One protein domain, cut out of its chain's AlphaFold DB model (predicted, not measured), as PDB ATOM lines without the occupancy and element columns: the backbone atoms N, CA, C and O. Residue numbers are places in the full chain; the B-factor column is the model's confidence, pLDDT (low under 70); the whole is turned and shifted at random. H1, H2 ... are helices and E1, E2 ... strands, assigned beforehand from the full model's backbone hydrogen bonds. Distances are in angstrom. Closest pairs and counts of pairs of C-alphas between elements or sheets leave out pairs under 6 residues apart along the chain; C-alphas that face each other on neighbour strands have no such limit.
ATOM      1  N   SER A  78     147.622 110.113 125.576       94.62
ATOM      2  CA  SER A  78     146.327 109.438 125.675       94.62
ATOM      3  C   SER A  78     146.087 108.834 127.051       94.62
ATOM      4  O   SER A  78     147.026 108.529 127.789       94.62
ATOM      5  N   ALA A  79     144.812 108.685 127.400       93.56
ATOM      6  CA  ALA A  79     144.361 108.013 128.610       93.56
ATOM      7  C   ALA A  79     143.004 107.328 128.359       93.56
ATOM      8  O   ALA A  79     142.212 107.835 127.555       93.56
ATOM      9  N   PRO A  80     142.700 106.209 129.046       93.81
ATOM     10  CA  PRO A  80     141.353 105.637 129.045       93.81
ATOM     11  C   PRO A  80     140.331 106.682 129.478       93.81
ATOM     12  O   PRO A  80     140.663 107.491 130.340       93.81
ATOM     13  N   THR A  81     139.118 106.652 128.930       93.38
ATOM     14  CA  THR A  81     138.000 107.531 129.290       93.38
ATOM     15  C   THR A  81     136.674 106.806 129.412       93.38
ATOM     16  O   THR A  81     136.607 105.595 129.229       93.38
ATOM     17  N   LEU A  82     135.647 107.525 129.860       92.00
ATOM     18  CA  LEU A  82     134.306 106.973 130.009       92.00
ATOM     19  C   LEU A  82     133.743 106.527 128.652       92.00
ATOM     20  O   LEU A  82     134.292 106.861 127.608       92.00
ATOM     21  N   ASP A  83     132.667 105.756 128.693       93.19
ATOM     22  CA  ASP A  83     131.923 105.340 127.505       93.19
ATOM     23  C   ASP A  83     131.186 106.544 126.897       93.19
ATOM     24  O   ASP A  83     130.173 106.994 127.440       93.19
ATOM     25  N   VAL A  84     131.719 107.111 125.813       93.50
ATOM     26  CA  VAL A  84     131.158 108.305 125.164       93.50
ATOM     27  C   VAL A  84     130.182 107.971 124.037       93.50
ATOM     28  O   VAL A  84     129.511 108.876 123.538       93.50
ATOM     29  N   ASP A  85     130.103 106.708 123.608       92.81
ATOM     30  CA  ASP A  85     129.224 106.267 122.516       92.81
ATOM     31  C   ASP A  85     128.099 105.312 122.936       92.81
ATOM     32  O   ASP A  85     127.221 104.980 122.129       92.81
ATOM     33  N   GLY A  86     128.074 104.937 124.210       91.44
ATOM     34  CA  GLY A  86     127.049 104.118 124.829       91.44
ATOM     35  C   GLY A  86     127.189 102.626 124.539       91.44
ATOM     36  O   GLY A  86     126.201 101.905 124.708       91.44
ATOM     37  N   ASP A  87     128.344 102.132 124.077       91.56
ATOM     38  CA  ASP A  87     128.573 100.697 123.825       91.56
ATOM     39  C   ASP A  87     128.805  99.868 125.110       91.56
ATOM     40  O   ASP A  87     128.855  98.632 125.082       91.56
ATOM     41  N   GLY A  88     128.870 100.535 126.262       92.06
ATOM     42  CA  GLY A  88     129.107  99.968 127.583       92.06
ATOM     43  C   GLY A  88     130.582  99.762 127.925       92.06
ATOM     44  O   GLY A  88     130.874  99.092 128.923       92.06
ATOM     45  N   ARG A  89     131.524 100.266 127.120       93.25
ATOM     46  CA  ARG A  89     132.969 100.073 127.300       93.25
ATOM     47  C   ARG A  89     133.679 101.421 127.375       93.25
ATOM     48  O   ARG A  89     133.285 102.405 126.778       93.25
ATOM     49  N   ALA A  90     134.761 101.448 128.146       93.00
ATOM     50  CA  ALA A  90     135.599 102.631 128.270       93.00
ATOM     51  C   ALA A  90     136.318 102.945 126.948       93.00
ATOM     52  O   ALA A  90     136.912 102.049 126.337       93.00
ATOM     53  N   ASP A  91     136.332 104.221 126.580       95.38
ATOM     54  CA  ASP A  91     136.971 104.729 125.371       95.38
ATOM     55  C   ASP A  91     138.390 105.239 125.650       95.38
ATOM     56  O   ASP A  91     138.962 105.017 126.718       95.38
ATOM     57  N   THR A  92     139.022 105.904 124.683       96.25
ATOM     58  CA  THR A  92     140.344 106.525 124.851       96.25
ATOM     59  C   THR A  92     140.322 107.984 124.424       96.25
ATOM     60  O   THR A  92     140.105 108.288 123.254       96.25
ATOM     61  N   ALA A  93     140.611 108.883 125.362       96.31
ATOM     62  CA  ALA A  93     140.807 110.302 125.099       96.31
ATOM     63  C   ALA A  93     142.269 110.567 124.719       96.31
ATOM     64  O   ALA A  93     143.179 109.935 125.266       96.31
ATOM     65  N   TRP A  94     142.516 111.510 123.811       95.81
ATOM     66  CA  TRP A  94     143.869 111.833 123.368       95.81
ATOM     67  C   TRP A  94     144.051 113.297 122.957       95.81
ATOM     68  O   TRP A  94     143.105 113.991 122.586       95.81
ATOM     69  N   LEU A  95     145.296 113.763 123.044       93.62
ATOM     70  CA  LEU A  95     145.734 115.100 122.658       93.62
ATOM     71  C   LEU A  95     147.004 114.973 121.812       93.62
ATOM     72  O   LEU A  95     148.035 114.488 122.281       93.62
ATOM     73  N   GLU A  96     146.913 115.410 120.562       91.38
ATOM     74  CA  GLU A  96     147.994 115.416 119.582       91.38
ATOM     75  C   GLU A  96     148.549 116.833 119.395       91.38
ATOM     76  O   GLU A  96     147.816 117.791 119.141       91.38
ATOM     77  N   GLY A  97     149.869 116.956 119.498       83.81
ATOM     78  CA  GLY A  97     150.590 118.223 119.428       83.81
ATOM     79  C   GLY A  97     151.237 118.598 120.760       83.81
ATOM     80  O   GLY A  97     151.027 117.962 121.790       83.81
ATOM     81  N   ASN A  98     152.068 119.639 120.736       76.94
ATOM     82  CA  ASN A  98     152.853 120.081 121.893       76.94
ATOM     83  C   ASN A  98     152.665 121.580 122.160       76.94
ATOM     84  O   ASN A  98     152.082 122.310 121.351       76.94
ATOM     85  N   THR A  99     153.179 122.068 123.287       74.19
ATOM     86  CA  THR A  99     153.059 123.479 123.713       74.19
ATOM     87  C   THR A  99     153.676 124.487 122.736       74.19
ATOM     88  O   THR A  99     153.336 125.665 122.790       74.19
ATOM     89  N   SER A 100     154.524 124.047 121.799       73.62
ATOM     90  CA  SER A 100     155.116 124.903 120.758       73.62
ATOM     91  C   SER A 100     154.215 125.087 119.530       73.62
ATOM     92  O   SER A 100     154.475 125.953 118.697       73.62
ATOM     93  N   THR A 101     153.155 124.286 119.398       77.50
ATOM     94  CA  THR A 101     152.173 124.399 118.309       77.50
ATOM     95  C   THR A 101     150.995 125.276 118.724       77.50
ATOM     96  O   THR A 101     150.479 125.141 119.831       77.50
ATOM     97  N   ALA A 102     150.570 126.190 117.845       82.69
ATOM     98  CA  ALA A 102     149.444 127.100 118.099       82.69
ATOM     99  C   ALA A 102     148.068 126.423 117.957       82.69
ATOM    100  O   ALA A 102     147.064 126.948 118.440       82.69
ATOM    101  N   VAL A 103     148.029 125.281 117.273       87.06
ATOM    102  CA  VAL A 103     146.855 124.427 117.107       87.06
ATOM    103  C   VAL A 103     147.280 123.018 117.489       87.06
ATOM    104  O   VAL A 103     148.282 122.522 116.975       87.06
ATOM    105  N   VAL A 104     146.534 122.413 118.403       89.31
ATOM    106  CA  VAL A 104     146.615 120.993 118.751       89.31
ATOM    107  C   VAL A 104     145.299 120.329 118.383       89.31
ATOM    108  O   VAL A 104     144.281 121.006 118.239       89.31
ATOM    109  N   VAL A 105     145.314 119.011 118.253       93.12
ATOM    110  CA  VAL A 105     144.110 118.230 117.983       93.12
ATOM    111  C   VAL A 105     143.748 117.465 119.245       93.12
ATOM    112  O   VAL A 105     144.590 116.803 119.850       93.12
ATOM    113  N   VAL A 106     142.495 117.575 119.663       95.25
ATOM    114  CA  VAL A 106     141.930 116.798 120.771       95.25
ATOM    115  C   VAL A 106     140.923 115.812 120.216       95.25
ATOM    116  O   VAL A 106     140.212 116.130 119.263       95.25
ATOM    117  N   GLY A 107     140.839 114.616 120.786       96.25
ATOM    118  CA  GLY A 107     139.892 113.638 120.277       96.25
ATOM    119  C   GLY A 107     139.640 112.451 121.181       96.25
ATOM    120  O   GLY A 107     140.206 112.313 122.270       96.25
ATOM    121  N   VAL A 108     138.747 111.598 120.691       97.31
ATOM    122  CA  VAL A 108     138.367 110.330 121.305       97.31
ATOM    123  C   VAL A 108     138.456 109.231 120.259       97.31
ATOM    124  O   VAL A 108     138.112 109.431 119.094       97.31
ATOM    125  N   THR A 109     138.945 108.072 120.680       97.50
ATOM    126  CA  THR A 109     138.792 106.809 119.960       97.50
ATOM    127  C   THR A 109     137.940 105.884 120.812       97.50
ATOM    128  O   THR A 109     138.330 105.567 121.938       97.50
ATOM    129  N   THR A 110     136.794 105.468 120.286       96.75
ATOM    130  CA  THR A 110     135.845 104.613 120.989       96.75
ATOM    131  C   THR A 110     136.283 103.150 120.969       96.75
ATOM    132  O   THR A 110     137.008 102.704 120.071       96.75
ATOM    133  N   ALA A 111     135.819 102.365 121.935       95.25
ATOM    134  CA  ALA A 111     136.053 100.927 122.014       95.25
ATOM    135  C   ALA A 111     135.384 100.146 120.868       95.25
ATOM    136  O   ALA A 111     135.839  99.043 120.525       95.25
ATOM    137  N   SER A 112     134.337 100.726 120.276       93.69
ATOM    138  CA  SER A 112     133.669 100.290 119.045       93.69
ATOM    139  C   SER A 112     134.478 100.604 117.773       93.69
ATOM    140  O   SER A 112     134.228 100.008 116.725       93.69
ATOM    141  N   GLY A 113     135.513 101.452 117.864       93.31
ATOM    142  CA  GLY A 113     136.493 101.714 116.805       93.31
ATOM    143  C   GLY A 113     136.267 102.994 115.997       93.31
ATOM    144  O   GLY A 113     136.859 103.139 114.927       93.31
ATOM    145  N   ALA A 114     135.407 103.904 116.455       96.56
ATOM    146  CA  ALA A 114     135.262 105.231 115.866       96.56
ATOM    147  C   ALA A 114     136.314 106.191 116.426       96.56
ATOM    148  O   ALA A 114     136.580 106.200 117.622       96.56
ATOM    149  N   THR A 115     136.875 107.049 115.583       96.94
ATOM    150  CA  THR A 115     137.745 108.151 116.000       96.94
ATOM    151  C   THR A 115     137.177 109.466 115.501       96.94
ATOM    152  O   THR A 115     136.927 109.628 114.304       96.94
ATOM    153  N   PHE A 116     137.030 110.427 116.407       96.56
ATOM    154  CA  PHE A 116     136.628 111.793 116.090       96.56
ATOM    155  C   PHE A 116     137.430 112.792 116.921       96.56
ATOM    156  O   PHE A 116     137.908 112.487 118.017       96.56
ATOM    157  N   SER A 117     137.601 113.988 116.374       96.69
ATOM    158  CA  SER A 117     138.473 115.008 116.937       96.69
ATOM    159  C   SER A 117     138.008 116.416 116.591       96.69
ATOM    160  O   SER A 117     137.189 116.616 115.693       96.69
ATOM    161  N   ALA A 118     138.560 117.387 117.308       96.06
ATOM    162  CA  ALA A 118     138.396 118.804 117.046       96.06
ATOM    163  C   ALA A 118     139.741 119.529 117.151       96.06
ATOM    164  O   ALA A 118     140.611 119.161 117.949       96.06
ATOM    165  N   ASP A 119     139.888 120.593 116.366       94.31
ATOM    166  CA  ASP A 119     141.011 121.511 116.507       94.31
ATOM    167  C   ASP A 119     140.833 122.356 117.772       94.31
ATOM    168  O   ASP A 119     139.762 122.907 118.042       94.31
ATOM    169  N   TYR A 120     141.916 122.512 118.523       91.56
ATOM    170  CA  TYR A 120     142.007 123.411 119.662       91.56
ATOM    171  C   TYR A 120     143.181 124.366 119.458       91.56
ATOM    172  O   TYR A 120     144.346 123.964 119.437       91.56
ATOM    173  N   SER A 121     142.882 125.658 119.305       88.00
ATOM    174  CA  SER A 121     143.914 126.684 119.188       88.00
ATOM    175  C   SER A 121     144.187 127.337 120.534       88.00
ATOM    176  O   SER A 121     143.284 127.845 121.192       88.00
ATOM    177  N   SER A 122     145.458 127.364 120.925       83.62
ATOM    178  CA  SER A 122     145.921 128.104 122.091       83.62
ATOM    179  C   SER A 122     147.337 128.607 121.853       83.62
ATOM    180  O   SER A 122     148.232 127.848 121.482       83.62
ATOM    181  N   ALA A 123     147.544 129.896 122.118       80.69
ATOM    182  CA  ALA A 123     148.859 130.530 122.111       80.69
ATOM    183  C   ALA A 123     149.591 130.404 123.464       80.69
ATOM    184  O   ALA A 123     150.645 131.016 123.650       80.69
ATOM    185  N   SER A 124     149.025 129.673 124.431       81.81
ATOM    186  CA  SER A 124     149.634 129.483 125.746       81.81
ATOM    187  C   SER A 124     150.861 128.570 125.650       81.81
ATOM    188  O   SER A 124     150.771 127.500 125.043       81.81
ATOM    189  N   PRO A 125     151.990 128.933 126.285       76.94
ATOM    190  CA  PRO A 125     153.160 128.061 126.384       76.94
ATOM    191  C   PRO A 125     153.021 126.990 127.483       76.94
ATOM    192  O   PRO A 125     153.944 126.207 127.698       76.94
ATOM    193  N   VAL A 126     151.911 126.981 128.229       83.94
ATOM    194  CA  VAL A 126     151.665 126.052 129.340       83.94
ATOM    195  C   VAL A 126     151.198 124.695 128.804       83.94
ATOM    196  O   VAL A 126     150.554 124.617 127.758       83.94
ATOM    197  N   SER A 127     151.524 123.615 129.528       82.25
ATOM    198  CA  SER A 127     151.022 122.271 129.213       82.25
ATOM    199  C   SER A 127     149.496 122.268 129.173       82.25
ATOM    200  O   SER A 127     148.830 122.821 130.050       82.25
ATOM    201  N   ARG A 128     148.959 121.641 128.130       89.06
ATOM    202  CA  ARG A 128     147.524 121.550 127.894       89.06
ATOM    203  C   ARG A 128     146.969 120.310 128.564       89.06
ATOM    204  O   ARG A 128     147.628 119.271 128.595       89.06
ATOM    205  N   GLN A 129     145.757 120.434 129.078       90.75
ATOM    206  CA  GLN A 129     145.045 119.356 129.746       90.75
ATOM    207  C   GLN A 129     143.698 119.162 129.078       90.75
ATOM    208  O   GLN A 129     143.032 120.140 128.754       90.75
ATOM    209  N   MET A 130     143.287 117.916 128.895       93.56
ATOM    210  CA  MET A 130     141.929 117.593 128.484       93.56
ATOM    211  C   MET A 130     141.284 116.693 129.519       93.56
ATOM    212  O   MET A 130     141.883 115.716 129.973       93.56
ATOM    213  N   LEU A 131     140.041 117.029 129.826       94.31
ATOM    214  CA  LEU A 131     139.149 116.250 130.650       94.31
ATOM    215  C   LEU A 131     137.903 115.874 129.854       94.31
ATOM    216  O   LEU A 131     137.319 116.750 129.229       94.31
ATOM    217  N   ILE A 132     137.465 114.620 129.934       94.88
ATOM    218  CA  ILE A 132     136.160 114.185 129.418       94.88
ATOM    219  C   ILE A 132     135.321 113.690 130.592       94.88
ATOM    220  O   ILE A 132     135.820 112.933 131.428       94.88
ATOM    221  N   ALA A 133     134.076 114.150 130.674       93.56
ATOM    222  CA  ALA A 133     133.196 113.858 131.796       93.56
ATOM    223  C   ALA A 133     131.722 113.804 131.384       93.56
ATOM    224  O   ALA A 133     131.319 114.482 130.439       93.56
ATOM    225  N   ASP A 134     130.937 113.039 132.147       92.94
ATOM    226  CA  ASP A 134     129.488 113.221 132.249       92.94
ATOM    227  C   ASP A 134     129.232 114.439 133.139       92.94
ATOM    228  O   ASP A 134     129.582 114.436 134.323       92.94
ATOM    229  N   VAL A 135     128.718 115.510 132.540       93.00
ATOM    230  CA  VAL A 135     128.682 116.824 133.180       93.00
ATOM    231  C   VAL A 135     127.376 117.137 133.897       93.00
ATOM    232  O   VAL A 135     127.371 118.017 134.756       93.00
ATOM    233  N   ASP A 136     126.300 116.413 133.596       90.69
ATOM    234  CA  ASP A 136     124.997 116.575 134.252       90.69
ATOM    235  C   ASP A 136     124.584 115.346 135.092       90.69
ATOM    236  O   ASP A 136     123.599 115.360 135.838       90.69
ATOM    237  N   GLY A 137     125.348 114.252 135.010       86.38
ATOM    238  CA  GLY A 137     125.006 112.986 135.660       86.38
ATOM    239  C   GLY A 137     123.794 112.291 135.029       86.38
ATOM    240  O   GLY A 137     123.260 111.343 135.611       86.38
ATOM    241  N   ALA A 138     123.336 112.780 133.877       87.06
ATOM    242  CA  ALA A 138     122.272 112.218 133.059       87.06
ATOM    243  C   ALA A 138     122.807 111.690 131.714       87.06
ATOM    244  O   ALA A 138     122.017 111.236 130.882       87.06
ATOM    245  N   GLY A 139     124.132 111.685 131.527       87.94
ATOM    246  CA  GLY A 139     124.806 111.162 130.343       87.94
ATOM    247  C   GLY A 139     125.187 112.229 129.319       87.94
ATOM    248  O   GLY A 139     125.571 111.871 128.204       87.94
ATOM    249  N   THR A 140     125.105 113.519 129.655       92.38
ATOM    250  CA  THR A 140     125.633 114.569 128.777       92.38
ATOM    251  C   THR A 140     127.150 114.583 128.874       92.38
ATOM    252  O   THR A 140     127.723 114.982 129.887       92.38
ATOM    253  N   ILE A 141     127.821 114.162 127.802       94.12
ATOM    254  CA  ILE A 141     129.281 114.086 127.770       94.12
ATOM    255  C   ILE A 141     129.873 115.361 127.171       94.12
ATOM    256  O   ILE A 141     129.489 115.815 126.090       94.12
ATOM    257  N   ALA A 142     130.864 115.922 127.857       95.75
ATOM    258  CA  ALA A 142     131.626 117.059 127.364       95.75
ATOM    259  C   ALA A 142     133.129 116.847 127.534       95.75
ATOM    260  O   ALA A 142     133.583 116.158 128.451       95.75
ATOM    261  N   ALA A 143     133.899 117.495 126.662       96.44
ATOM    262  CA  ALA A 143     135.336 117.641 126.817       96.44
ATOM    263  C   ALA A 143     135.683 119.083 127.217       96.44
ATOM    264  O   ALA A 143     135.200 120.052 126.629       96.44
ATOM    265  N   ILE A 144     136.535 119.222 128.228       96.25
ATOM    266  CA  ILE A 144     137.014 120.491 128.772       96.25
ATOM    267  C   ILE A 144     138.521 120.526 128.542       96.25
ATOM    268  O   ILE A 144     139.268 119.743 129.131       96.25
ATOM    269  N   VAL A 145     138.969 121.423 127.664       95.25
ATOM    270  CA  VAL A 145     140.380 121.527 127.265       95.25
ATOM    271  C   VAL A 145     140.966 122.819 127.801       95.25
ATOM    272  O   VAL A 145     140.477 123.898 127.485       95.25
ATOM    273  N   SER A 146     142.018 122.722 128.604       93.31
ATOM    274  CA  SER A 146     142.641 123.852 129.281       93.31
ATOM    275  C   SER A 146     144.070 124.086 128.858       93.31
ATOM    276  O   SER A 146     144.835 123.151 128.623       93.31
ATOM    277  N   ASP A 147     144.433 125.361 128.835       91.31
ATOM    278  CA  ASP A 147     145.792 125.847 128.631       91.31
ATOM    279  C   ASP A 147     146.364 126.572 129.858       91.31
ATOM    280  O   ASP A 147     147.317 127.352 129.750       91.31
ATOM    281  N   GLY A 148     145.753 126.342 131.024       88.56
ATOM    282  CA  GLY A 148     146.141 126.915 132.311       88.56
ATOM    283  C   GLY A 148     145.635 128.336 132.565       88.56
ATOM    284  O   GLY A 148     145.755 128.818 133.687       88.56
ATOM    285  N   ARG A 149     145.059 129.014 131.564       90.38
ATOM    286  CA  ARG A 149     144.441 130.346 131.728       90.38
ATOM    287  C   ARG A 149     142.975 130.351 131.345       90.38
ATOM    288  O   ARG A 149     142.201 131.112 131.913       90.38
ATOM    289  N   THR A 150     142.615 129.521 130.379       93.19
ATOM    290  CA  THR A 150     141.242 129.324 129.937       93.19
ATOM    291  C   THR A 150     140.954 127.840 129.804       93.19
ATOM    292  O   THR A 150     141.867 127.047 129.567       93.19
ATOM    293  N   ALA A 151     139.684 127.462 129.930       94.88
ATOM    294  CA  ALA A 151     139.214 126.137 129.546       94.88
ATOM    295  C   ALA A 151     138.134 126.261 128.473       94.88
ATOM    296  O   ALA A 151     137.145 126.956 128.669       94.88
ATOM    297  N   SER A 152     138.322 125.611 127.332       96.50
ATOM    298  CA  SER A 152     137.366 125.582 126.227       96.50
ATOM    299  C   SER A 152     136.463 124.364 126.330       96.50
ATOM    300  O   SER A 152     136.937 123.262 126.610       96.50
ATOM    301  N   LEU A 153     135.170 124.575 126.097       97.50
ATOM    302  CA  LEU A 153     134.159 123.528 126.172       97.50
ATOM    303  C   LEU A 153     133.876 122.944 124.784       97.50
ATOM    304  O   LEU A 153     133.693 123.672 123.801       97.50
ATOM    305  N   PHE A 154     133.808 121.620 124.723       97.81
ATOM    306  CA  PHE A 154     133.395 120.850 123.560       97.81
ATOM    307  C   PHE A 154     132.260 119.913 123.963       97.81
ATOM    308  O   PHE A 154     132.336 119.242 124.991       97.81
ATOM    309  N   SER A 155     131.222 119.856 123.138       96.94
ATOM    310  CA  SER A 155     130.162 118.860 123.255       96.94
ATOM    311  C   SER A 155     130.613 117.564 122.592       96.94
ATOM    312  O   SER A 155     131.165 117.598 121.485       96.94
ATOM    313  N   VAL A 156     130.390 116.438 123.267       95.94
ATOM    314  CA  VAL A 156     130.647 115.101 122.731       95.94
ATOM    315  C   VAL A 156     129.312 114.388 122.607       95.94
ATOM    316  O   VAL A 156     128.710 113.971 123.589       95.94
ATOM    317  N   SER A 157     128.815 114.287 121.382       92.50
ATOM    318  CA  SER A 157     127.547 113.620 121.103       92.50
ATOM    319  C   SER A 157     127.500 113.160 119.656       92.50
ATOM    320  O   SER A 157     128.204 113.686 118.796       92.50
ATOM    321  N   VAL A 158     126.666 112.154 119.382       88.75
ATOM    322  CA  VAL A 158     126.426 111.656 118.016       88.75
ATOM    323  C   VAL A 158     127.741 111.321 117.288       88.75
ATOM    324  O   VAL A 158     127.929 111.661 116.121       88.75
ATOM    325  N   CYS A 159     128.673 110.661 117.987       93.88
ATOM    326  CA  CYS A 159     129.976 110.259 117.442       93.88
ATOM    327  C   CYS A 159     130.835 111.426 116.923       93.88
ATOM    328  O   CYS A 159     131.612 111.259 115.980       93.88
ATOM    329  N   ALA A 160     130.674 112.611 117.510       94.75
ATOM    330  CA  ALA A 160     131.421 113.802 117.155       94.75
ATOM    331  C   ALA A 160     131.848 114.578 118.403       94.75
ATOM    332  O   ALA A 160     131.162 114.588 119.424       94.75
ATOM    333  N   MET A 161     132.975 115.277 118.277       96.25
ATOM    334  CA  MET A 161     133.429 116.288 119.222       96.25
ATOM    335  C   MET A 161     133.365 117.636 118.518       96.25
ATOM    336  O   MET A 161     133.997 117.825 117.480       96.25
ATOM    337  N   VAL A 162     132.588 118.565 119.062       96.69
ATOM    338  CA  VAL A 162     132.355 119.874 118.439       96.69
ATOM    339  C   VAL A 162     132.471 120.991 119.470       96.69
ATOM    340  O   VAL A 162     132.069 120.795 120.618       96.69
ATOM    341  N   PRO A 163     133.003 122.172 119.105       97.31
ATOM    342  CA  PRO A 163     133.035 123.312 120.013       97.31
ATOM    343  C   PRO A 163     131.631 123.643 120.523       97.31
ATOM    344  O   PRO A 163     130.712 123.844 119.727       97.31
ATOM    345  N   ALA A 164     131.470 123.719 121.842       97.88
ATOM    346  CA  ALA A 164     130.248 124.250 122.422       97.88
ATOM    347  C   ALA A 164     130.257 125.774 122.257       97.88
ATOM    348  O   ALA A 164     131.266 126.421 122.538       97.88
ATOM    349  N   LEU A 165     129.159 126.353 121.783       98.12
ATOM    350  CA  LEU A 165     129.049 127.781 121.491       98.12
ATOM    351  C   LEU A 165     128.229 128.493 122.563       98.12
ATOM    352  O   LEU A 165     127.194 127.996 122.995       98.12
ATOM    353  N   ASN A 166     128.659 129.684 122.960       96.94
ATOM    354  CA  ASN A 166     127.862 130.572 123.797       96.94
ATOM    355  C   ASN A 166     126.728 131.235 122.995       96.94
ATOM    356  O   ASN A 166     126.626 131.099 121.773       96.94
ATOM    357  N   VAL A 167     125.888 132.018 123.675       95.06
ATOM    358  CA  VAL A 167     124.756 132.730 123.046       95.06
ATOM    359  C   VAL A 167     125.179 133.755 121.985       95.06
ATOM    360  O   VAL A 167     124.353 134.197 121.191       95.06
ATOM    361  N   GLN A 168     126.455 134.145 121.956       96.69
ATOM    362  CA  GLN A 168     127.038 135.034 120.951       96.69
ATOM    363  C   GLN A 168     127.601 134.273 119.735       96.69
ATOM    364  O   GLN A 168     128.077 134.910 118.796       96.69
ATOM    365  N   GLY A 169     127.549 132.937 119.731       96.12
ATOM    366  CA  GLY A 169     128.071 132.084 118.660       96.12
ATOM    367  C   GLY A 169     129.586 131.858 118.704       96.12
ATOM    368  O   GLY A 169     130.136 131.263 117.780       96.12
ATOM    369  N   SER A 170     130.265 132.317 119.757       96.75
ATOM    370  CA  SER A 170     131.690 132.053 119.987       96.75
ATOM    371  C   SER A 170     131.866 130.778 120.802       96.75
ATOM    372  O   SER A 170     130.982 130.428 121.580       96.75
ATOM    373  N   GLN A 171     133.018 130.110 120.686       96.50
ATOM    374  CA  GLN A 171     133.326 128.975 121.557       96.50
ATOM    375  C   GLN A 171     133.201 129.384 123.029       96.50
ATOM    376  O   GLN A 171     133.730 130.417 123.447       96.50
ATOM    377  N   TYR A 172     132.473 128.580 123.797       97.44
ATOM    378  CA  TYR A 172     132.297 128.776 125.220       97.44
ATOM    379  C   TYR A 172     133.616 128.480 125.931       97.44
ATOM    380  O   TYR A 172     134.199 127.399 125.780       97.44
ATOM    381  N   THR A 173     134.080 129.447 126.716       95.62
ATOM    382  CA  THR A 173     135.315 129.344 127.484       95.62
ATOM    383  C   THR A 173     135.094 129.772 128.927       95.62
ATOM    384  O   THR A 173     134.371 130.724 129.216       95.62
ATOM    385  N   PHE A 174     135.745 129.060 129.837       95.50
ATOM    386  CA  PHE A 174     135.903 129.450 131.228       95.50
ATOM    387  C   PHE A 174     137.172 130.288 131.363       95.50
ATOM    388  O   PHE A 174     138.223 129.911 130.834       95.50
ATOM    389  N   ASP A 175     137.083 131.397 132.089       92.81
ATOM    390  CA  ASP A 175     138.256 132.112 132.580       92.81
ATOM    391  C   ASP A 175     138.782 131.401 133.833       92.81
ATOM    392  O   ASP A 175     138.003 131.062 134.719       92.81
ATOM    393  N   LEU A 176     140.091 131.151 133.893       91.62
ATOM    394  CA  LEU A 176     140.770 130.536 135.042       91.62
ATOM    395  C   LEU A 176     141.754 131.506 135.710       91.62
ATOM    396  O   LEU A 176     142.550 131.109 136.559       91.62
ATOM    397  N   THR A 177     141.756 132.778 135.304       88.44
ATOM    398  CA  THR A 177     142.705 133.788 135.798       88.44
ATOM    399  C   THR A 177     142.272 134.462 137.101       88.44
ATOM    400  O   THR A 177     142.977 135.340 137.597       88.44
ATOM    401  N   GLY A 178     141.126 134.070 137.659       81.12
ATOM    402  CA  GLY A 178     140.542 134.618 138.883       81.12
ATOM    403  C   GLY A 178     139.646 135.840 138.681       81.12
ATOM    404  O   GLY A 178     139.011 136.264 139.641       81.12
ATOM    405  N   THR A 179     139.565 136.396 137.463       77.62
ATOM    406  CA  THR A 179     138.697 137.555 137.166       77.62
ATOM    407  C   THR A 179     137.259 137.126 136.858       77.62
ATOM    408  O   THR A 179     136.318 137.791 137.284       77.62
ATOM    409  N   GLY A 180     137.087 136.030 136.115       73.06
ATOM    410  CA  GLY A 180     135.787 135.434 135.780       73.06
ATOM    411  C   GLY A 180     135.652 133.952 136.144       73.06
ATOM    412  O   GLY A 180     134.652 133.333 135.786       73.06
ATOM    413  N   GLY A 181     136.653 133.390 136.819       86.19
ATOM    414  CA  GLY A 181     136.662 132.024 137.333       86.19
ATOM    415  C   GLY A 181     138.056 131.611 137.808       86.19
ATOM    416  O   GLY A 181     139.075 132.160 137.383       86.19
ATOM    417  N   THR A 182     138.107 130.637 138.707       92.06
ATOM    418  CA  THR A 182     139.337 130.010 139.219       92.06
ATOM    419  C   THR A 182     139.398 128.516 138.905       92.06
ATOM    420  O   THR A 182     140.459 127.907 139.024       92.06
ATOM    421  N   GLY A 183     138.282 127.913 138.489       93.62
ATOM    422  CA  GLY A 183     138.197 126.486 138.210       93.62
ATOM    423  C   GLY A 183     136.926 126.096 137.465       93.62
ATOM    424  O   GLY A 183     136.034 126.910 137.222       93.62
ATOM    425  N   VAL A 184     136.849 124.814 137.120       95.56
ATOM    426  CA  VAL A 184     135.673 124.185 136.509       95.56
ATOM    427  C   VAL A 184     135.357 122.935 137.317       95.56
ATOM    428  O   VAL A 184     136.263 122.188 137.686       95.56
ATOM    429  N   GLY A 185     134.087 122.744 137.635       93.88
ATOM    430  CA  GLY A 185     133.588 121.693 138.511       93.88
ATOM    431  C   GLY A 185     132.432 120.936 137.880       93.88
ATOM    432  O   GLY A 185     131.798 121.440 136.961       93.88
ATOM    433  N   CYS A 186     132.064 119.809 138.480       93.94
ATOM    434  CA  CYS A 186     130.684 119.342 138.432       93.94
ATOM    435  C   CYS A 186     130.151 119.282 139.849       93.94
ATOM    436  O   CYS A 186     130.757 118.658 140.725       93.94
ATOM    437  N   SER A 187     129.054 119.984 140.100       93.12
ATOM    438  CA  SER A 187     128.429 120.005 141.417       93.12
ATOM    439  C   SER A 187     126.959 120.373 141.307       93.12
ATOM    440  O   SER A 187     126.548 121.040 140.365       93.12
ATOM    441  N   ARG A 188     126.167 119.982 142.303       92.50
ATOM    442  CA  ARG A 188     124.784 120.444 142.406       92.50
ATOM    443  C   ARG A 188     124.745 121.917 142.805       92.50
ATOM    444  O   ARG A 188     125.257 122.272 143.874       92.50
ATOM    445  N   VAL A 189     124.096 122.732 141.980       93.25
ATOM    446  CA  VAL A 189     123.781 124.141 142.255       93.25
ATOM    447  C   VAL A 189     122.380 124.230 142.860       93.25
ATOM    448  O   VAL A 189     121.478 123.481 142.483       93.25
ATOM    449  N   ALA A 190     122.183 125.108 143.841       89.81
ATOM    450  CA  ALA A 190     120.875 125.331 144.441       89.81
ATOM    451  C   ALA A 190     119.848 125.751 143.377       89.81
ATOM    452  O   ALA A 190     120.045 126.725 142.657       89.81
ATOM    453  N   GLY A 191     118.733 125.022 143.314       81.75
ATOM    454  CA  GLY A 191     117.684 125.236 142.314       81.75
ATOM    455  C   GLY A 191     117.755 124.287 141.118       81.75
ATOM    456  O   GLY A 191     116.741 124.131 140.444       81.75
ATOM    457  N   GLU A 192     118.876 123.590 140.921       86.81
ATOM    458  CA  GLU A 192     119.024 122.583 139.868       86.81
ATOM    459  C   GLU A 192     118.696 121.169 140.389       86.81
ATOM    460  O   GLU A 192     118.983 120.838 141.550       86.81
ATOM    461  N   PRO A 193     118.068 120.311 139.565       83.25
ATOM    462  CA  PRO A 193     117.658 118.969 139.985       83.25
ATOM    463  C   PRO A 193     118.847 117.996 140.106       83.25
ATOM    464  O   PRO A 193     118.830 117.063 140.922       83.25
ATOM    465  N   SER A 194     119.897 118.228 139.325       88.38
ATOM    466  CA  SER A 194     121.031 117.331 139.098       88.38
ATOM    467  C   SER A 194     122.360 117.962 139.517       88.38
ATOM    468  O   SER A 194     122.426 119.063 140.068       88.38
ATOM    469  N   THR A 195     123.425 117.178 139.384       91.50
ATOM    470  CA  THR A 195     124.778 117.726 139.295       91.50
ATOM    471  C   THR A 195     124.872 118.473 137.974       91.50
ATOM    472  O   THR A 195     124.348 117.976 136.998       91.50
ATOM    473  N   GLU A 196     125.534 119.623 137.933       93.94
ATOM    474  CA  GLU A 196     125.728 120.373 136.690       93.94
ATOM    475  C   GLU A 196     127.209 120.684 136.491       93.94
ATOM    476  O   GLU A 196     127.960 120.797 137.473       93.94
ATOM    477  N   LEU A 197     127.611 120.906 135.237       95.94
ATOM    478  CA  LEU A 197     128.865 121.580 134.928       95.94
ATOM    479  C   LEU A 197     128.820 122.959 135.569       95.94
ATOM    480  O   LEU A 197     127.849 123.690 135.397       95.94
ATOM    481  N   VAL A 198     129.869 123.350 136.280       96.38
ATOM    482  CA  VAL A 198     129.923 124.655 136.932       96.38
ATOM    483  C   VAL A 198     131.231 125.371 136.651       96.38
ATOM    484  O   VAL A 198     132.315 124.799 136.761       96.38
ATOM    485  N   GLY A 199     131.132 126.664 136.355       96.25
ATOM    486  CA  GLY A 199     132.240 127.585 136.579       96.25
ATOM    487  C   GLY A 199     132.383 127.832 138.078       96.25
ATOM    488  O   GLY A 199     131.385 128.103 138.754       96.25
ATOM    489  N   LEU A 200     133.602 127.712 138.599       96.50
ATOM    490  CA  LEU A 200     133.917 127.928 140.009       96.50
ATOM    491  C   LEU A 200     134.727 129.215 140.152       96.50
ATOM    492  O   LEU A 200     135.747 129.377 139.487       96.50
ATOM    493  N   GLN A 201     134.293 130.098 141.044       96.50
ATOM    494  CA  GLN A 201     135.018 131.302 141.438       96.50
ATOM    495  C   GLN A 201     135.296 131.230 142.937       96.50
ATOM    496  O   GLN A 201     134.371 131.296 143.743       96.50
ATOM    497  N   LEU A 202     136.566 131.078 143.298       95.81
ATOM    498  CA  LEU A 202     137.035 131.157 144.674       95.81
ATOM    499  C   LEU A 202     137.263 132.624 145.051       95.81
ATOM    500  O   LEU A 202     138.120 133.292 144.471       95.81
ATOM    501  N   ASP A 203     136.526 133.098 146.047       95.31
ATOM    502  CA  ASP A 203     136.724 134.410 146.650       95.31
ATOM    503  C   ASP A 203     137.647 134.286 147.862       95.31
ATOM    504  O   ASP A 203     137.512 133.376 148.689       95.31
ATOM    505  N   GLN A 204     138.586 135.224 147.966       94.56
ATOM    506  CA  GLN A 204     139.561 135.290 149.048       94.56
ATOM    507  C   GLN A 204     139.459 136.629 149.782       94.56
ATOM    508  O   GLN A 204     139.081 137.643 149.192       94.56
ATOM    509  N   ASP A 205     139.797 136.637 151.068       94.31
ATOM    510  CA  ASP A 205     139.913 137.868 151.846       94.31
ATOM    511  C   ASP A 205     141.210 138.636 151.525       94.31
ATOM    512  O   ASP A 205     142.000 138.269 150.652       94.31
ATOM    513  N   ALA A 206     141.436 139.740 152.243       93.50
ATOM    514  CA  ALA A 206     142.629 140.567 152.076       93.50
ATOM    515  C   ALA A 206     143.940 139.842 152.443       93.50
ATOM    516  O   ALA A 206     145.003 140.241 151.965       93.50
ATOM    517  N   ASP A 207     143.862 138.790 153.258       92.81
ATOM    518  CA  ASP A 207     144.988 137.955 153.682       92.81
ATOM    519  C   ASP A 207     145.187 136.740 152.750       92.81
ATOM    520  O   ASP A 207     146.058 135.895 152.983       92.81
ATOM    521  N   GLY A 208     144.400 136.652 151.669       91.12
ATOM    522  CA  GLY A 208     144.441 135.573 150.684       91.12
ATOM    523  C   GLY A 208     143.784 134.275 151.156       91.12
ATOM    524  O   GLY A 208     144.009 133.228 150.547       91.12
ATOM    525  N   GLN A 209     143.000 134.305 152.239       93.81
ATOM    526  CA  GLN A 209     142.302 133.123 152.739       93.81
ATOM    527  C   GLN A 209     140.990 132.897 151.979       93.81
ATOM    528  O   GLN A 209     140.240 133.850 151.775       93.81
ATOM    529  N   PRO A 210     140.680 131.650 151.579       95.44
ATOM    530  CA  PRO A 210     139.375 131.259 151.046       95.44
ATOM    531  C   PRO A 210     138.215 131.684 151.949       95.44
ATOM    532  O   PRO A 210     138.192 131.325 153.125       95.44
ATOM    533  N   VAL A 211     137.227 132.385 151.390       96.44
ATOM    534  CA  VAL A 211     136.021 132.812 152.122       96.44
ATOM    535  C   VAL A 211     134.777 132.166 151.537       96.44
ATOM    536  O   VAL A 211     133.996 131.545 152.254       96.44
ATOM    537  N   SER A 212     134.600 132.264 150.223       96.56
ATOM    538  CA  SER A 212     133.436 131.712 149.540       96.56
ATOM    539  C   SER A 212     133.796 131.132 148.187       96.56
ATOM    540  O   SER A 212     134.823 131.458 147.597       96.56
ATOM    541  N   ILE A 213     132.934 130.251 147.689       96.94
ATOM    542  CA  ILE A 213     133.006 129.751 146.320       96.94
ATOM    543  C   ILE A 213     131.673 130.047 145.656       96.94
ATOM    544  O   ILE A 213     130.640 129.517 146.072       96.94
ATOM    545  N   THR A 214     131.699 130.876 144.621       96.81
ATOM    546  CA  THR A 214     130.550 131.092 143.744       96.81
ATOM    547  C   THR A 214     130.570 130.054 142.632       96.81
ATOM    548  O   THR A 214     131.589 129.844 141.969       96.81
ATOM    549  N   ARG A 215     129.439 129.383 142.432       96.56
ATOM    550  CA  ARG A 215     129.258 128.332 141.430       96.56
ATOM    551  C   ARG A 215     128.207 128.802 140.449       96.56
ATOM    552  O   ARG A 215     127.138 129.230 140.866       96.56
ATOM    553  N   THR A 216     128.509 128.733 139.161       96.25
ATOM    554  CA  THR A 216     127.560 129.078 138.095       96.25
ATOM    555  C   THR A 216     127.374 127.872 137.205       96.25
ATOM    556  O   THR A 216     128.347 127.431 136.594       96.25
ATOM    557  N   ALA A 217     126.153 127.344 137.148       96.00
ATOM    558  CA  ALA A 217     125.798 126.245 136.263       96.00
ATOM    559  C   ALA A 217     126.056 126.629 134.803       96.00
ATOM    560  O   ALA A 217     125.822 127.767 134.389       96.00
ATOM    561  N   VAL A 218     126.529 125.668 134.024       96.44
ATOM    562  CA  VAL A 218     126.705 125.766 132.581       96.44
ATOM    563  C   VAL A 218     125.844 124.691 131.954       96.44
ATOM    564  O   VAL A 218     126.174 123.511 131.994       96.44
ATOM    565  N   LEU A 219     124.730 125.122 131.381       94.06
ATOM    566  CA  LEU A 219     123.751 124.245 130.763       94.06
ATOM    567  C   LEU A 219     124.173 123.994 129.321       94.06
ATOM    568  O   LEU A 219     124.293 124.947 128.540       94.06
ATOM    569  N   LEU A 220     124.404 122.728 128.983       94.94
ATOM    570  CA  LEU A 220     124.749 122.296 127.635       94.94
ATOM    571  C   LEU A 220     123.507 121.710 126.950       94.94
ATOM    572  O   LEU A 220     122.982 120.689 127.376       94.94
ATOM    573  N   ASP A 221     123.055 122.353 125.877       93.00
ATOM    574  CA  ASP A 221     121.982 121.869 125.004       93.00
ATOM    575  C   ASP A 221     122.564 121.606 123.612       93.00
ATOM    576  O   ASP A 221     122.836 122.526 122.831       93.00
ATOM    577  N   GLY A 222     122.858 120.334 123.335       91.81
ATOM    578  CA  GLY A 222     123.566 119.919 122.129       91.81
ATOM    579  C   GLY A 222     124.931 120.598 122.020       91.81
ATOM    580  O   GLY A 222     125.866 120.261 122.743       91.81
ATOM    581  N   THR A 223     125.060 121.554 121.098       95.12
ATOM    582  CA  THR A 223     126.301 122.306 120.851       95.12
ATOM    583  C   THR A 223     126.272 123.720 121.423       95.12
ATOM    584  O   THR A 223     127.154 124.517 121.110       95.12
ATOM    585  N   THR A 224     125.259 124.078 122.209       96.88
ATOM    586  CA  THR A 224     125.118 125.411 122.799       96.88
ATOM    587  C   THR A 224     125.277 125.335 124.308       96.88
ATOM    588  O   THR A 224     124.643 124.519 124.961       96.88
ATOM    589  N   ALA A 225     126.117 126.203 124.864       97.31
ATOM    590  CA  ALA A 225     126.355 126.327 126.294       97.31
ATOM    591  C   ALA A 225     125.859 127.686 126.799       97.31
ATOM    592  O   ALA A 225     126.128 128.731 126.197       97.31
ATOM    593  N   THR A 226     125.142 127.683 127.920       96.50
ATOM    594  CA  THR A 226     124.591 128.896 128.538       96.50
ATOM    595  C   THR A 226     124.818 128.906 130.042       96.50
ATOM    596  O   THR A 226     124.848 127.855 130.675       96.50
ATOM    597  N   ASN A 227     124.965 130.097 130.623       95.12
ATOM    598  CA  ASN A 227     125.059 130.228 132.075       95.12
ATOM    599  C   ASN A 227     123.659 130.082 132.676       95.12
ATOM    600  O   ASN A 227     122.750 130.831 132.309       95.12
ATOM    601  N   GLY A 228     123.511 129.116 133.576       93.75
ATOM    602  CA  GLY A 228     122.296 128.824 134.324       93.75
ATOM    603  C   GLY A 228     122.276 129.499 135.693       93.75
ATOM    604  O   GLY A 228     122.783 130.611 135.866       93.75
ATOM    605  N   ALA A 229     121.662 128.825 136.669       95.25
ATOM    606  CA  ALA A 229     121.611 129.299 138.046       95.25
ATOM    607  C   ALA A 229     123.011 129.431 138.669       95.25
ATOM    608  O   ALA A 229     123.949 128.713 138.311       95.25
ATOM    609  N   SER A 230     123.125 130.320 139.654       96.38
ATOM    610  CA  SER A 230     124.331 130.462 140.466       96.38
ATOM    611  C   SER A 230     123.994 130.437 141.948       96.38
ATOM    612  O   SER A 230     122.958 130.956 142.368       96.38
ATOM    613  N   ASP A 231     124.901 129.886 142.744       96.88
ATOM    614  CA  ASP A 231     124.862 129.975 144.198       96.88
ATOM    615  C   ASP A 231     126.261 130.187 144.787       96.88
ATOM    616  O   ASP A 231     127.271 130.170 144.082       96.88
ATOM    617  N   THR A 232     126.307 130.423 146.096       97.00
ATOM    618  CA  THR A 232     127.552 130.655 146.824       97.00
ATOM    619  C   THR A 232     127.582 129.768 148.058       97.00
ATOM    620  O   THR A 232     126.602 129.693 148.802       97.00
ATOM    621  N   ILE A 233     128.719 129.115 148.284       95.31
ATOM    622  CA  ILE A 233     128.989 128.340 149.496       95.31
ATOM    623  C   ILE A 233     130.069 129.033 150.327       95.31
ATOM    624  O   ILE A 233     131.047 129.542 149.780       95.31
ATOM    625  N   ASP A 234     129.879 129.055 151.645       96.19
ATOM    626  CA  ASP A 234     130.880 129.526 152.607       96.19
ATOM    627  C   ASP A 234     131.905 128.413 152.857       96.19
ATOM    628  O   ASP A 234     131.537 127.260 153.104       96.19
ATOM    629  N   VAL A 235     133.185 128.758 152.758       96.56
ATOM    630  CA  VAL A 235     134.318 127.847 152.971       96.56
ATOM    631  C   VAL A 235     135.323 128.388 153.985       96.56
ATOM    632  O   VAL A 235     136.352 127.752 154.209       96.56
ATOM    633  N   ALA A 236     135.028 129.505 154.655       93.94
ATOM    634  CA  ALA A 236     135.930 130.113 155.634       93.94
ATOM    635  C   ALA A 236     136.262 129.163 156.803       93.94
ATOM    636  O   ALA A 236     137.348 129.218 157.377       93.94
ATOM    637  N   GLY A 237     135.335 128.261 157.144       92.88
ATOM    638  CA  GLY A 237     135.533 127.234 158.173       92.88
ATOM    639  C   GLY A 237     136.398 126.040 157.748       92.88
ATOM    640  O   GLY A 237     136.795 125.262 158.613       92.88
ATOM    641  N   ASP A 238     136.686 125.880 156.452       93.88
ATOM    642  CA  ASP A 238     137.515 124.795 155.903       93.88
ATOM    643  C   ASP A 238     138.332 125.269 154.676       93.88
ATOM    644  O   ASP A 238     138.093 124.846 153.538       93.88
ATOM    645  N   PRO A 239     139.324 126.157 154.880       89.94
ATOM    646  CA  PRO A 239     140.064 126.800 153.790       89.94
ATOM    647  C   PRO A 239     140.992 125.845 153.021       89.94
ATOM    648  O   PRO A 239     141.487 126.185 151.951       89.94
ATOM    649  N   THR A 240     141.241 124.641 153.538       91.00
ATOM    650  CA  THR A 240     142.020 123.588 152.858       91.00
ATOM    651  C   THR A 240     141.149 122.422 152.395       91.00
ATOM    652  O   THR A 240     141.666 121.380 151.988       91.00
ATOM    653  N   GLY A 241     139.830 122.585 152.484       91.94
ATOM    654  CA  GLY A 241     138.862 121.549 152.196       91.94
ATOM    655  C   GLY A 241     138.827 121.125 150.727       91.94
ATOM    656  O   GLY A 241     139.311 121.830 149.831       91.94
ATOM    657  N   PRO A 242     138.178 119.985 150.434       89.88
ATOM    658  CA  PRO A 242     138.038 119.481 149.070       89.88
ATOM    659  C   PRO A 242     137.304 120.461 148.142       89.88
ATOM    660  O   PRO A 242     137.590 120.487 146.944       89.88
ATOM    661  N   ALA A 243     136.401 121.291 148.673       90.94
ATOM    662  CA  ALA A 243     135.696 122.318 147.906       90.94
ATOM    663  C   ALA A 243     136.662 123.387 147.366       90.94
ATOM    664  O   ALA A 243     136.691 123.630 146.160       90.94
ATOM    665  N   VAL A 244     137.517 123.947 148.230       93.12
ATOM    666  CA  VAL A 244     138.536 124.940 147.844       93.12
ATOM    667  C   VAL A 244     139.524 124.344 146.851       93.12
ATOM    668  O   VAL A 244     139.811 124.951 145.821       93.12
ATOM    669  N   ALA A 245     139.996 123.122 147.114       90.38
ATOM    670  CA  ALA A 245     140.907 122.439 146.204       90.38
ATOM    671  C   ALA A 245     140.288 122.226 144.813       90.38
ATOM    672  O   ALA A 245     141.011 122.189 143.819       90.38
ATOM    673  N   SER A 246     138.970 122.010 144.732       89.69
ATOM    674  CA  SER A 246     138.264 121.793 143.460       89.69
ATOM    675  C   SER A 246     138.020 123.105 142.717       89.69
ATOM    676  O   SER A 246     138.089 123.125 141.493       89.69
ATOM    677  N   ALA A 247     137.822 124.210 143.440       92.25
ATOM    678  CA  ALA A 247     137.599 125.533 142.860       92.25
ATOM    679  C   ALA A 247     138.825 126.167 142.198       92.25
ATOM    680  O   ALA A 247     138.670 127.175 141.520       92.25
ATOM    681  N   THR A 248     140.017 125.590 142.348       90.88
ATOM    682  CA  THR A 248     141.264 126.081 141.728       90.88
ATOM    683  C   THR A 248     141.794 125.168 140.622       90.88
ATOM    684  O   THR A 248     142.921 125.330 140.154       90.88
ATOM    685  N   ARG A 249     141.002 124.173 140.207       90.44
ATOM    686  CA  ARG A 249     141.366 123.211 139.164       90.44
ATOM    687  C   ARG A 249     140.175 122.907 138.264       90.44
ATOM    688  O   ARG A 249     139.065 123.379 138.484       90.44
ATOM    689  N   ILE A 250     140.418 122.084 137.254       92.19
ATOM    690  CA  ILE A 250     139.365 121.507 136.425       92.19
ATOM    691  C   ILE A 250     139.075 120.121 136.974       92.19
ATOM    692  O   ILE A 250     139.964 119.271 137.028       92.19
ATOM    693  N   SER A 251     137.851 119.916 137.451       90.38
ATOM    694  CA  SER A 251     137.398 118.629 137.955       90.38
ATOM    695  C   SER A 251     135.886 118.411 137.786       90.38
ATOM    696  O   SER A 251     135.157 119.347 137.502       90.38
ATOM    697  N   CYS A 252     135.394 117.182 137.929       88.50
ATOM    698  CA  CYS A 252     133.990 116.814 137.739       88.50
ATOM    699  C   CYS A 252     133.731 115.482 138.464       88.50
ATOM    700  O   CYS A 252     133.893 114.398 137.908       88.50
ATOM    701  N   GLY A 253     133.438 115.556 139.766       74.81
ATOM    702  CA  GLY A 253     133.451 114.373 140.635       74.81
ATOM    703  C   GLY A 253     134.852 113.754 140.755       74.81
ATOM    704  O   GLY A 253     135.848 114.478 140.813       74.81
ATOM    705  N   ASP A 254     134.926 112.421 140.766       64.56
ATOM    706  CA  ASP A 254     136.166 111.641 140.956       64.56
ATOM    707  C   ASP A 254     137.040 111.493 139.696       64.56
ATOM    708  O   ASP A 254     138.047 110.799 139.747       64.56
ATOM    709  N   LEU A 255     136.638 112.106 138.579       60.03
ATOM    710  CA  LEU A 255     137.236 112.059 137.235       60.03
ATOM    711  C   LEU A 255     138.276 110.991 136.901       60.03
ATOM    712  O   LEU A 255     139.411 110.972 137.374       60.03
TER     713      LEU A 255
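AT A GLANCE: This is residues 78 to 255 of the 263 residues of an uncharacterized protein of Geodermatophilaceae bacterium NBWT11 (UniProt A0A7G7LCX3). Three strongly twisted sheets are stacked in a row, partly face to face: the five strands E5 to E9 make the middle layer, the sheet E1 to E4 covers one face of it, and the sheet E10 to E13 lies at the other end of the row. One short helix, H1, packs on the sheet E10 to E13, away from the middle layer, and the longest strands, E12 and E13, form a long hairpin in that sheet. The printed part has 178 residues, with thirteen named strands followed by one named helix, and its class is mostly strand. The two sheets of four run in the orders E1 E2 E3 E4 and E10 E11 E12 E13, both antiparallel, while the five-stranded sheet is branched, with antiparallel pairs. The whole is compact, with a radius of gyration of the C-alphas of 16.2 A, and spans 50 by 39 by 32 A.

HOW THE PARTS SIT: The branched sheet holds E5, residues 129 to 134, E6, residues 141 to 146, E7, residues 150 to 157, E8, residues 160 to 163, and E9, residues 173 to 175. E7 has three neighbours: E6 lies on one side of it, and E8, beside residues 154 to 157, and E9, beside residues 150 to 152, on the other side. E5 and E6 form a hairpin, with N 131 and O 144 2.9 A apart, within hydrogen-bond range. Also within range are N 154 and O 143 of E7 and E6, 2.8 A, N 155 and O 162 of E7 and E8, 2.8 A, and N 174 and O 151 of E9 and E7, 2.8 A. E5 to E8 are a meander, each strand the antiparallel neighbour of the one before. Face to face with this sheet, with 59 pairs of C-alphas within 10 A, is a second meander of E1, residues 78 to 81, E2, residues 91 to 96, E3, residues 103 to 109, and E4, residues 115 to 121. Within range are N 79 and O 93 of E1 and E2, 3.0 A, N 94 and O 107 of E2 and E3, 2.9 A, and N 120 and O 104 of E4 and E3, 2.8 A. The closest C-alphas of E4 and E8 are those of Phe 116 and Ala 160, 5.7 A apart. The third meander is E10, residues 183 to 187, E11, residues 196 to 204, E12, residues 210 to 221, and E13, residues 224 to 234; its sheet is face to face with the branched sheet over 36 pairs within 10 A, completing a stack of sheets, three sheets face to face in turn. Within range are N 185 and O 198 of E10 and E11, 2.9 A, N 201 and O 214 of E11 and E12, 2.9 A, and N 217 and O 229 of E12 and E13, 2.8 A. H1, residues 242 to 247, is on this sheet; its closest C-alpha pair with E10 is Gly 183 and Ala 247, 4.8 A. Each O i to N i+4 pair of H1 is within hydrogen-bond range.

IN THESE COORDINATES: E1 begins at C-alpha 78, (146.327, 109.438, 125.675). From first to last C-alpha, E7 measures 22.6 A, E11 23.8 A, E12 32.7 A and E13 30.6 A. E12 begins at C-alpha 210, (139.375, 131.259, 151.046), and H1 ends at C-alpha 247, (137.599, 125.533, 142.860).

THE WHOLE: The two C-alphas farthest apart are those of Ser 112 and Ala 206, 52.9 A. The printed part has no cut, and no link between named elements is long. Mean pLDDT of the printed part is 92.0; residues 254 to 255 are under 70.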